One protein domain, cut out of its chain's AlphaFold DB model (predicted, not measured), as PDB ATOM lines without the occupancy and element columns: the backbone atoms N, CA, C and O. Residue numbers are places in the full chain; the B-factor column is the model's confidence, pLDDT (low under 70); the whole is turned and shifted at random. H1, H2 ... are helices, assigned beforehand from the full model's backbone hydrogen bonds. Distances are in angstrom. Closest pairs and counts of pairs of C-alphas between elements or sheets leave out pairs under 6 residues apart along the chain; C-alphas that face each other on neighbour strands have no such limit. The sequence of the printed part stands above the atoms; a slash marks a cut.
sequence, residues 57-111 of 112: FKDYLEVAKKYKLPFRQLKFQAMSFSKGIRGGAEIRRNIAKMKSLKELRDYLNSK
ATOM      1  N   PHE A  57      84.041  38.019  84.621       93.12
ATOM      2  CA  PHE A  57      83.607  37.487  83.327       93.12
ATOM      3  C   PHE A  57      84.102  36.047  83.089       93.12
ATOM      4  O   PHE A  57      83.433  35.285  82.395       93.12
ATOM      5  N   LYS A  58      85.239  35.648  83.680       92.38
ATOM      6  CA  LYS A  58      85.752  34.273  83.585       92.38
ATOM      7  C   LYS A  58      84.787  33.284  84.242       92.38
ATOM      8  O   LYS A  58      84.442  32.288  83.613       92.38
ATOM      9  N   ASP A  59      84.269  33.616  85.425       93.38
ATOM     10  CA  ASP A  59      83.260  32.800  86.121       93.38
ATOM     11  C   ASP A  59      81.987  32.657  85.282       93.38
ATOM     12  O   ASP A  59      81.450  31.561  85.116       93.38
ATOM     13  N   TYR A  60      81.530  33.764  84.684       94.44
ATOM     14  CA  TYR A  60      80.401  33.743  83.756       94.44
ATOM     15  C   TYR A  60      80.670  32.831  82.551       94.44
ATOM     16  O   TYR A  60      79.795  32.070  82.139       94.44
ATOM     17  N   LEU A  61      81.876  32.895  81.982       94.44
ATOM     18  CA  LEU A  61      82.238  32.140  80.791       94.44
ATOM     19  C   LEU A  61      82.256  30.628  81.039       94.44
ATOM     20  O   LEU A  61      81.841  29.885  80.150       94.44
ATOM     21  N   GLU A  62      82.684  30.167  82.215       93.94
ATOM     22  CA  GLU A  62      82.638  28.740  82.565       93.94
ATOM     23  C   GLU A  62      81.205  28.198  82.543       93.94
ATOM     24  O   GLU A  62      80.925  27.182  81.903       93.94
ATOM     25  N   VAL A  63      80.263  28.935  83.134       95.06
ATOM     26  CA  VAL A  63      78.841  28.566  83.097       95.06
ATOM     27  C   VAL A  63      78.285  28.687  81.674       95.06
ATOM     28  O   VAL A  63      77.561  27.811  81.204       95.06
ATOM     29  N   ALA A  64      78.648  29.739  80.942       95.75
ATOM     30  CA  ALA A  64      78.149  29.977  79.593       95.75
ATOM     31  C   ALA A  64      78.599  28.913  78.574       95.75
ATOM     32  O   ALA A  64      77.842  28.604  77.652       95.75
ATOM     33  N   LYS A  65      79.793  28.322  78.747       94.00
ATOM     34  CA  LYS A  65      80.257  27.170  77.951       94.00
ATOM     35  C   LYS A  65      79.347  25.960  78.145       94.00
ATOM     36  O   LYS A  65      78.965  25.340  77.155       94.00
ATOM     37  N   LYS A  66      78.966  25.658  79.396       96.12
ATOM     38  CA  LYS A  66      78.070  24.534  79.730       96.12
ATOM     39  C   LYS A  66      76.751  24.624  78.959       96.12
ATOM     40  O   LYS A  66      76.280  23.624  78.430       96.12
ATOM     41  N   TYR A  67      76.201  25.830  78.847       96.75
ATOM     42  CA  TYR A  67      74.940  26.092  78.144       96.75
ATOM     43  C   TYR A  67      75.114  26.529  76.683       96.75
ATOM     44  O   TYR A  67      74.144  26.948  76.058       96.75
ATOM     45  N   LYS A  68      76.333  26.436  76.128       96.31
ATOM     46  CA  LYS A  68      76.652  26.743  74.722       96.31
ATOM     47  C   LYS A  68      76.101  28.101  74.256       96.31
ATOM     48  O   LYS A  68      75.553  28.217  73.161       96.31
ATOM     49  N   LEU A  69      76.237  29.136  75.090       96.44
ATOM     50  CA  LEU A  69      75.686  30.454  74.766       96.44
ATOM     51  C   LEU A  69      76.344  31.051  73.508       96.44
ATOM     52  O   LEU A  69      77.565  30.955  73.343       96.44
ATOM     53  N   PRO A  70      75.567  31.722  72.638       97.06
ATOM     54  CA  PRO A  70      76.093  32.296  71.409       97.06
ATOM     55  C   PRO A  70      77.076  33.431  71.708       97.06
ATOM     56  O   PRO A  70      76.907  34.193  72.664       97.06
ATOM     57  N   PHE A  71      78.068  33.614  70.832       96.62
ATOM     58  CA  PHE A  71      79.108  34.635  71.007       96.62
ATOM     59  C   PHE A  71      78.543  36.048  71.218       96.62
ATOM     60  O   PHE A  71      79.078  36.802  72.027       96.62
ATOM     61  N   ARG A  72      77.421  36.397  70.570       96.94
ATOM     62  CA  ARG A  72      76.736  37.685  70.775       96.94
ATOM     63  C   ARG A  72      76.412  37.940  72.253       96.94
ATOM     64  O   ARG A  72      76.629  39.052  72.732       96.94
ATOM     65  N   GLN A  73      75.942  36.919  72.973       96.25
ATOM     66  CA  GLN A  73      75.630  37.020  74.399       96.25
ATOM     67  C   GLN A  73      76.905  37.131  75.239       96.25
ATOM     68  O   GLN A  73      76.985  37.979  76.126       96.25
ATOM     69  N   LEU A  74      77.930  36.332  74.921       96.69
ATOM     70  CA  LEU A  74      79.231  36.393  75.598       96.69
ATOM     71  C   LEU A  74      79.865  37.784  75.468       96.69
ATOM     72  O   LEU A  74      80.321  38.355  76.453       96.69
ATOM     73  N   LYS A  75      79.828  38.355  74.262       97.06
ATOM     74  CA  LYS A  75      80.328  39.697  73.947       97.06
ATOM     75  C   LYS A  75      79.567  40.779  74.712       97.06
ATOM     76  O   LYS A  75      80.188  41.660  75.304       97.06
ATOM     77  N   PHE A  76      78.234  40.704  74.747       96.31
ATOM     78  CA  PHE A  76      77.412  41.626  75.536       96.31
ATOM     79  C   PHE A  76      77.756  41.579  77.031       96.31
ATOM     80  O   PHE A  76      77.901  42.622  77.678       96.31
ATOM     81  N   GLN A  77      77.932  40.377  77.577       95.88
ATOM     82  CA  GLN A  77      78.264  40.210  78.987       95.88
ATOM     83  C   GLN A  77      79.683  40.686  79.283       95.88
ATOM     84  O   GLN A  77      79.856  41.460  80.215       95.88
ATOM     85  N   ALA A  78      80.673  40.370  78.446       95.62
ATOM     86  CA  ALA A  78      82.032  40.893  78.594       95.62
ATOM     87  C   ALA A  78      82.060  42.430  78.667       95.62
ATOM     88  O   ALA A  78      82.690  43.008  79.554       95.62
ATOM     89  N   MET A  79      81.301  43.110  77.797       96.00
ATOM     90  CA  MET A  79      81.143  44.565  77.881       96.00
ATOM     91  C   MET A  79      80.479  44.999  79.190       96.00
ATOM     92  O   MET A  79      80.883  45.999  79.780       96.00
ATOM     93  N   SER A  80      79.481  44.262  79.670       95.62
ATOM     94  CA  SER A  80      78.778  44.572  80.918       95.62
ATOM     95  C   SER A  80      79.662  44.412  82.159       95.62
ATOM     96  O   SER A  80      79.629  45.282  83.025       95.62
ATOM     97  N   PHE A  81      80.506  43.378  82.215       94.25
ATOM     98  CA  PHE A  81      81.465  43.156  83.306       94.25
ATOM     99  C   PHE A  81      82.563  44.231  83.380       94.25
ATOM    100  O   PHE A  81      83.181  44.404  84.423       94.25
ATOM    101  N   SER A  82      82.788  45.003  82.310       93.12
ATOM    102  CA  SER A  82      83.732  46.134  82.329       93.12
ATOM    103  C   SER A  82      83.207  47.393  83.045       93.12
ATOM    104  O   SER A  82      83.924  48.393  83.160       93.12
ATOM    105  N   LYS A  83      81.934  47.411  83.465       89.12
ATOM    106  CA  LYS A  83      81.359  48.539  84.211       89.12
ATOM    107  C   LYS A  83      82.087  48.698  85.550       89.12
ATOM    108  O   LYS A  83      82.362  47.723  86.234       89.12
ATOM    109  N   GLY A  84      82.403  49.939  85.917       84.56
ATOM    110  CA  GLY A  84      83.127  50.246  87.157       84.56
ATOM    111  C   GLY A  84      84.635  49.955  87.124       84.56
ATOM    112  O   GLY A  84      85.319  50.266  88.092       84.56
ATOM    113  N   ILE A  85      85.177  49.411  86.027       88.56
ATOM    114  CA  ILE A  85      86.625  49.230  85.842       88.56
ATOM    115  C   ILE A  85      87.233  50.517  85.263       88.56
ATOM    116  O   ILE A  85      86.687  51.099  84.318       88.56
ATOM    117  N   ARG A  86      88.382  50.960  85.794       90.81
ATOM    118  CA  ARG A  86      89.158  52.078  85.224       90.81
ATOM    119  C   ARG A  86      89.555  51.743  83.781       90.81
ATOM    120  O   ARG A  86      90.064  50.664  83.513       90.81
ATOM    121  N   GLY A  87      89.280  52.645  82.836       93.12
ATOM    122  CA  GLY A  87      89.467  52.368  81.402       93.12
ATOM    123  C   GLY A  87      88.372  51.490  80.771       93.12
ATOM    124  O   GLY A  87      88.436  51.171  79.586       93.12
ATOM    125  N   GLY A  88      87.308  51.151  81.510       92.69
ATOM    126  CA  GLY A  88      86.234  50.273  81.037       92.69
ATOM    127  C   GLY A  88      85.545  50.744  79.751       92.69
ATOM    128  O   GLY A  88      85.101  49.925  78.955       92.69
ATOM    129  N   ALA A  89      85.476  52.055  79.496       94.56
ATOM    130  CA  ALA A  89      84.930  52.582  78.242       94.56
ATOM    131  C   ALA A  89      85.751  52.149  77.016       94.56
ATOM    132  O   ALA A  89      85.180  51.772  75.994       94.56
ATOM    133  N   GLU A  90      87.078  52.163  77.126       95.12
ATOM    134  CA  GLU A  90      87.975  51.714  76.063       95.12
ATOM    135  C   GLU A  90      87.883  50.200  75.866       95.12
ATOM    136  O   GLU A  90      87.719  49.738  74.737       95.12
ATOM    137  N   ILE A  91      87.864  49.444  76.968       94.50
ATOM    138  CA  ILE A  91      87.638  47.994  76.963       94.50
ATOM    139  C   ILE A  91      86.354  47.655  76.192       94.50
ATOM    140  O   ILE A  91      86.387  46.827  75.283       94.50
ATOM    141  N   ARG A  92      85.233  48.339  76.471       95.19
ATOM    142  CA  ARG A  92      83.973  48.121  75.733       95.19
ATOM    143  C   ARG A  92      84.098  48.424  74.250       95.19
ATOM    144  O   ARG A  92      83.596  47.643  73.449       95.19
ATOM    145  N   ARG A  93      84.757  49.528  73.874       96.12
ATOM    146  CA  ARG A  93      84.961  49.889  72.460       96.12
ATOM    147  C   ARG A  93      85.759  48.826  71.710       96.12
ATOM    148  O   ARG A  93      85.420  48.523  70.570       96.12
ATOM    149  N   ASN A  94      86.776  48.250  72.343       96.12
ATOM    150  CA  ASN A  94      87.576  47.185  71.743       96.12
ATOM    151  C   ASN A  94      86.775  45.884  71.640       96.12
ATOM    152  O   ASN A  94      86.665  45.329  70.550       96.12
ATOM    153  N   ILE A  95      86.106  45.465  72.722       96.56
ATOM    154  CA  ILE A  95      85.229  44.284  72.713       96.56
ATOM    155  C   ILE A  95      84.149  44.403  71.631       96.56
ATOM    156  O   ILE A  95      83.870  43.435  70.926       96.56
ATOM    157  N   ALA A  96      83.561  45.589  71.449       96.56
ATOM    158  CA  ALA A  96      82.510  45.836  70.462       96.56
ATOM    159  C   ALA A  96      82.937  45.536  69.014       96.56
ATOM    160  O   ALA A  96      82.077  45.212  68.194       96.56
ATOM    161  N   LYS A  97      84.235  45.574  68.695       97.06
ATOM    162  CA  LYS A  97      84.767  45.284  67.351       97.06
ATOM    163  C   LYS A  97      85.034  43.796  67.109       97.06
ATOM    164  O   LYS A  97      85.084  43.374  65.959       97.06
ATOM    165  N   MET A  98      85.123  43.001  68.173       97.19
ATOM    166  CA  MET A  98      85.534  41.600  68.090       97.19
ATOM    167  C   MET A  98      84.487  40.713  67.428       97.19
ATOM    168  O   MET A  98      83.279  40.898  67.628       97.19
ATOM    169  N   LYS A  99      84.950  39.711  66.685       96.88
ATOM    170  CA  LYS A  99      84.108  38.807  65.887       96.88
ATOM    171  C   LYS A  99      84.102  37.371  66.400       96.88
ATOM    172  O   LYS A  99      83.277  36.580  65.951       96.88
ATOM    173  N   SER A 100      84.977  37.031  67.345       96.88
ATOM    174  CA  SER A 100      85.082  35.667  67.865       96.88
ATOM    175  C   SER A 100      85.367  35.604  69.363       96.88
ATOM    176  O   SER A 100      85.901  36.534  69.967       96.88
ATOM    177  N   LEU A 101      85.042  34.456  69.967       94.75
ATOM    178  CA  LEU A 101      85.378  34.178  71.363       94.75
ATOM    179  C   LEU A 101      86.893  34.085  71.586       94.75
ATOM    180  O   LEU A 101      87.358  34.422  72.671       94.75
ATOM    181  N   LYS A 102      87.650  33.634  70.578       94.56
ATOM    182  CA  LYS A 102      89.112  33.557  70.639       94.56
ATOM    183  C   LYS A 102      89.709  34.954  70.830       94.56
ATOM    184  O   LYS A 102      90.345  35.203  71.843       94.56
ATOM    185  N   GLU A 103      89.360  35.881  69.940       95.88
ATOM    186  CA  GLU A 103      89.788  37.286  69.996       95.88
ATOM    187  C   GLU A 103      89.432  37.954  71.336       95.88
ATOM    188  O   GLU A 103      90.246  38.659  71.927       95.88
ATOM    189  N   LEU A 104      88.230  37.674  71.856       94.81
ATOM    190  CA  LEU A 104      87.795  38.171  73.161       94.81
ATOM    191  C   LEU A 104      88.643  37.636  74.319       94.81
ATOM    192  O   LEU A 104      88.980  38.396  75.225       94.81
ATOM    193  N   ARG A 105      88.973  36.341  74.316       92.00
ATOM    194  CA  ARG A 105      89.816  35.737  75.356       92.00
ATOM    195  C   ARG A 105      91.229  36.293  75.314       92.00
ATOM    196  O   ARG A 105      91.739  36.685  76.359       92.00
ATOM    197  N   ASP A 106      91.811  36.366  74.123       92.94
ATOM    198  CA  ASP A 106      93.178  36.843  73.923       92.94
ATOM    199  C   ASP A 106      93.322  38.287  74.434       92.94
ATOM    200  O   ASP A 106      94.247  38.595  75.184       92.94
ATOM    201  N   TYR A 107      92.343  39.153  74.139       92.31
ATOM    202  CA  TYR A 107      92.326  40.535  74.625       92.31
ATOM    203  C   TYR A 107      92.153  40.666  76.143       92.31
ATOM    204  O   TYR A 107      92.774  41.523  76.768       92.31
ATOM    205  N   LEU A 108      91.275  39.865  76.754       86.25
ATOM    206  CA  LEU A 108      91.032  39.962  78.196       86.25
ATOM    207  C   LEU A 108      92.224  39.438  79.005       86.25
ATOM    208  O   LEU A 108      92.563  40.052  80.011       86.25
ATOM    209  N   ASN A 109      92.893  38.383  78.531       83.69
ATOM    210  CA  ASN A 109      94.112  37.849  79.146       83.69
ATOM    211  C   ASN A 109      95.322  38.794  79.009       83.69
ATOM    212  O   ASN A 109      96.292  38.650  79.740       83.69
ATOM    213  N   SER A 110      95.303  39.739  78.061       80.38
ATOM    214  CA  SER A 110      96.387  40.717  77.888       80.38
ATOM    215  C   SER A 110      96.192  41.999  78.710       80.38
ATOM    216  O   SER A 110      96.992  42.928  78.598       80.38
ATOM    217  N   LYS A 111      95.074  42.131  79.436       69.56
ATOM    218  CA  LYS A 111      94.678  43.349  80.169       69.56
ATOM    219  C   LYS A 111      94.406  43.108  81.656       69.56
ATOM    220  O   LYS A 111      94.287  44.088  82.391       69.56
TER     221      LYS A 111
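What this domain is: This is residues 57 to 111 of the 112 residues of the protein "Dus domain-containing protein" of uncultured archaeon (UniProt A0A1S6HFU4). Four short, roughly aligned helices make a small body: H2 is in the middle, H1 and H3 pack on two sides of it, and H4 lies over it. The 55 printed residues hold H1, H2, H3 and H4 in chain order, all helix, with no named strand. The whole is compact, with a radius of gyration of the C-alphas of 10.6 A and spans of 30 by 21 by 18 A.

How they stand to each other: The hub H2, residues 71 to 81, forms hairpins with H1, residues 57 to 66, at 26 degrees, C-alphas of Phe 57 and Ala 78 closest at 6.0 A, and H3, residues 88 to 97, at 9 degrees, Met 79 and Arg 92 closest at 5.0 A. H4, residues 101 to 109, touches H2 the same way at 22 degrees, C-alphas of Phe 71 and Leu 101 closest at 6.3 A. H1 is apart from H3 and H4. In H2 and H4 every O i to N i+4 pair is within hydrogen-bond range; in H1 and H3, 5 of 6.

Where its parts are: H2 spans 15.1 A, H3 14.6 A, H1 14.5 A and H4 12.3 A. C-alpha 57 is at (83.607, 37.487, 83.327), C-alpha 109 at (94.112, 37.849, 79.146).

The domain as a whole: The printed part has no cut and no long link. Only residue 111 has pLDDT under 70.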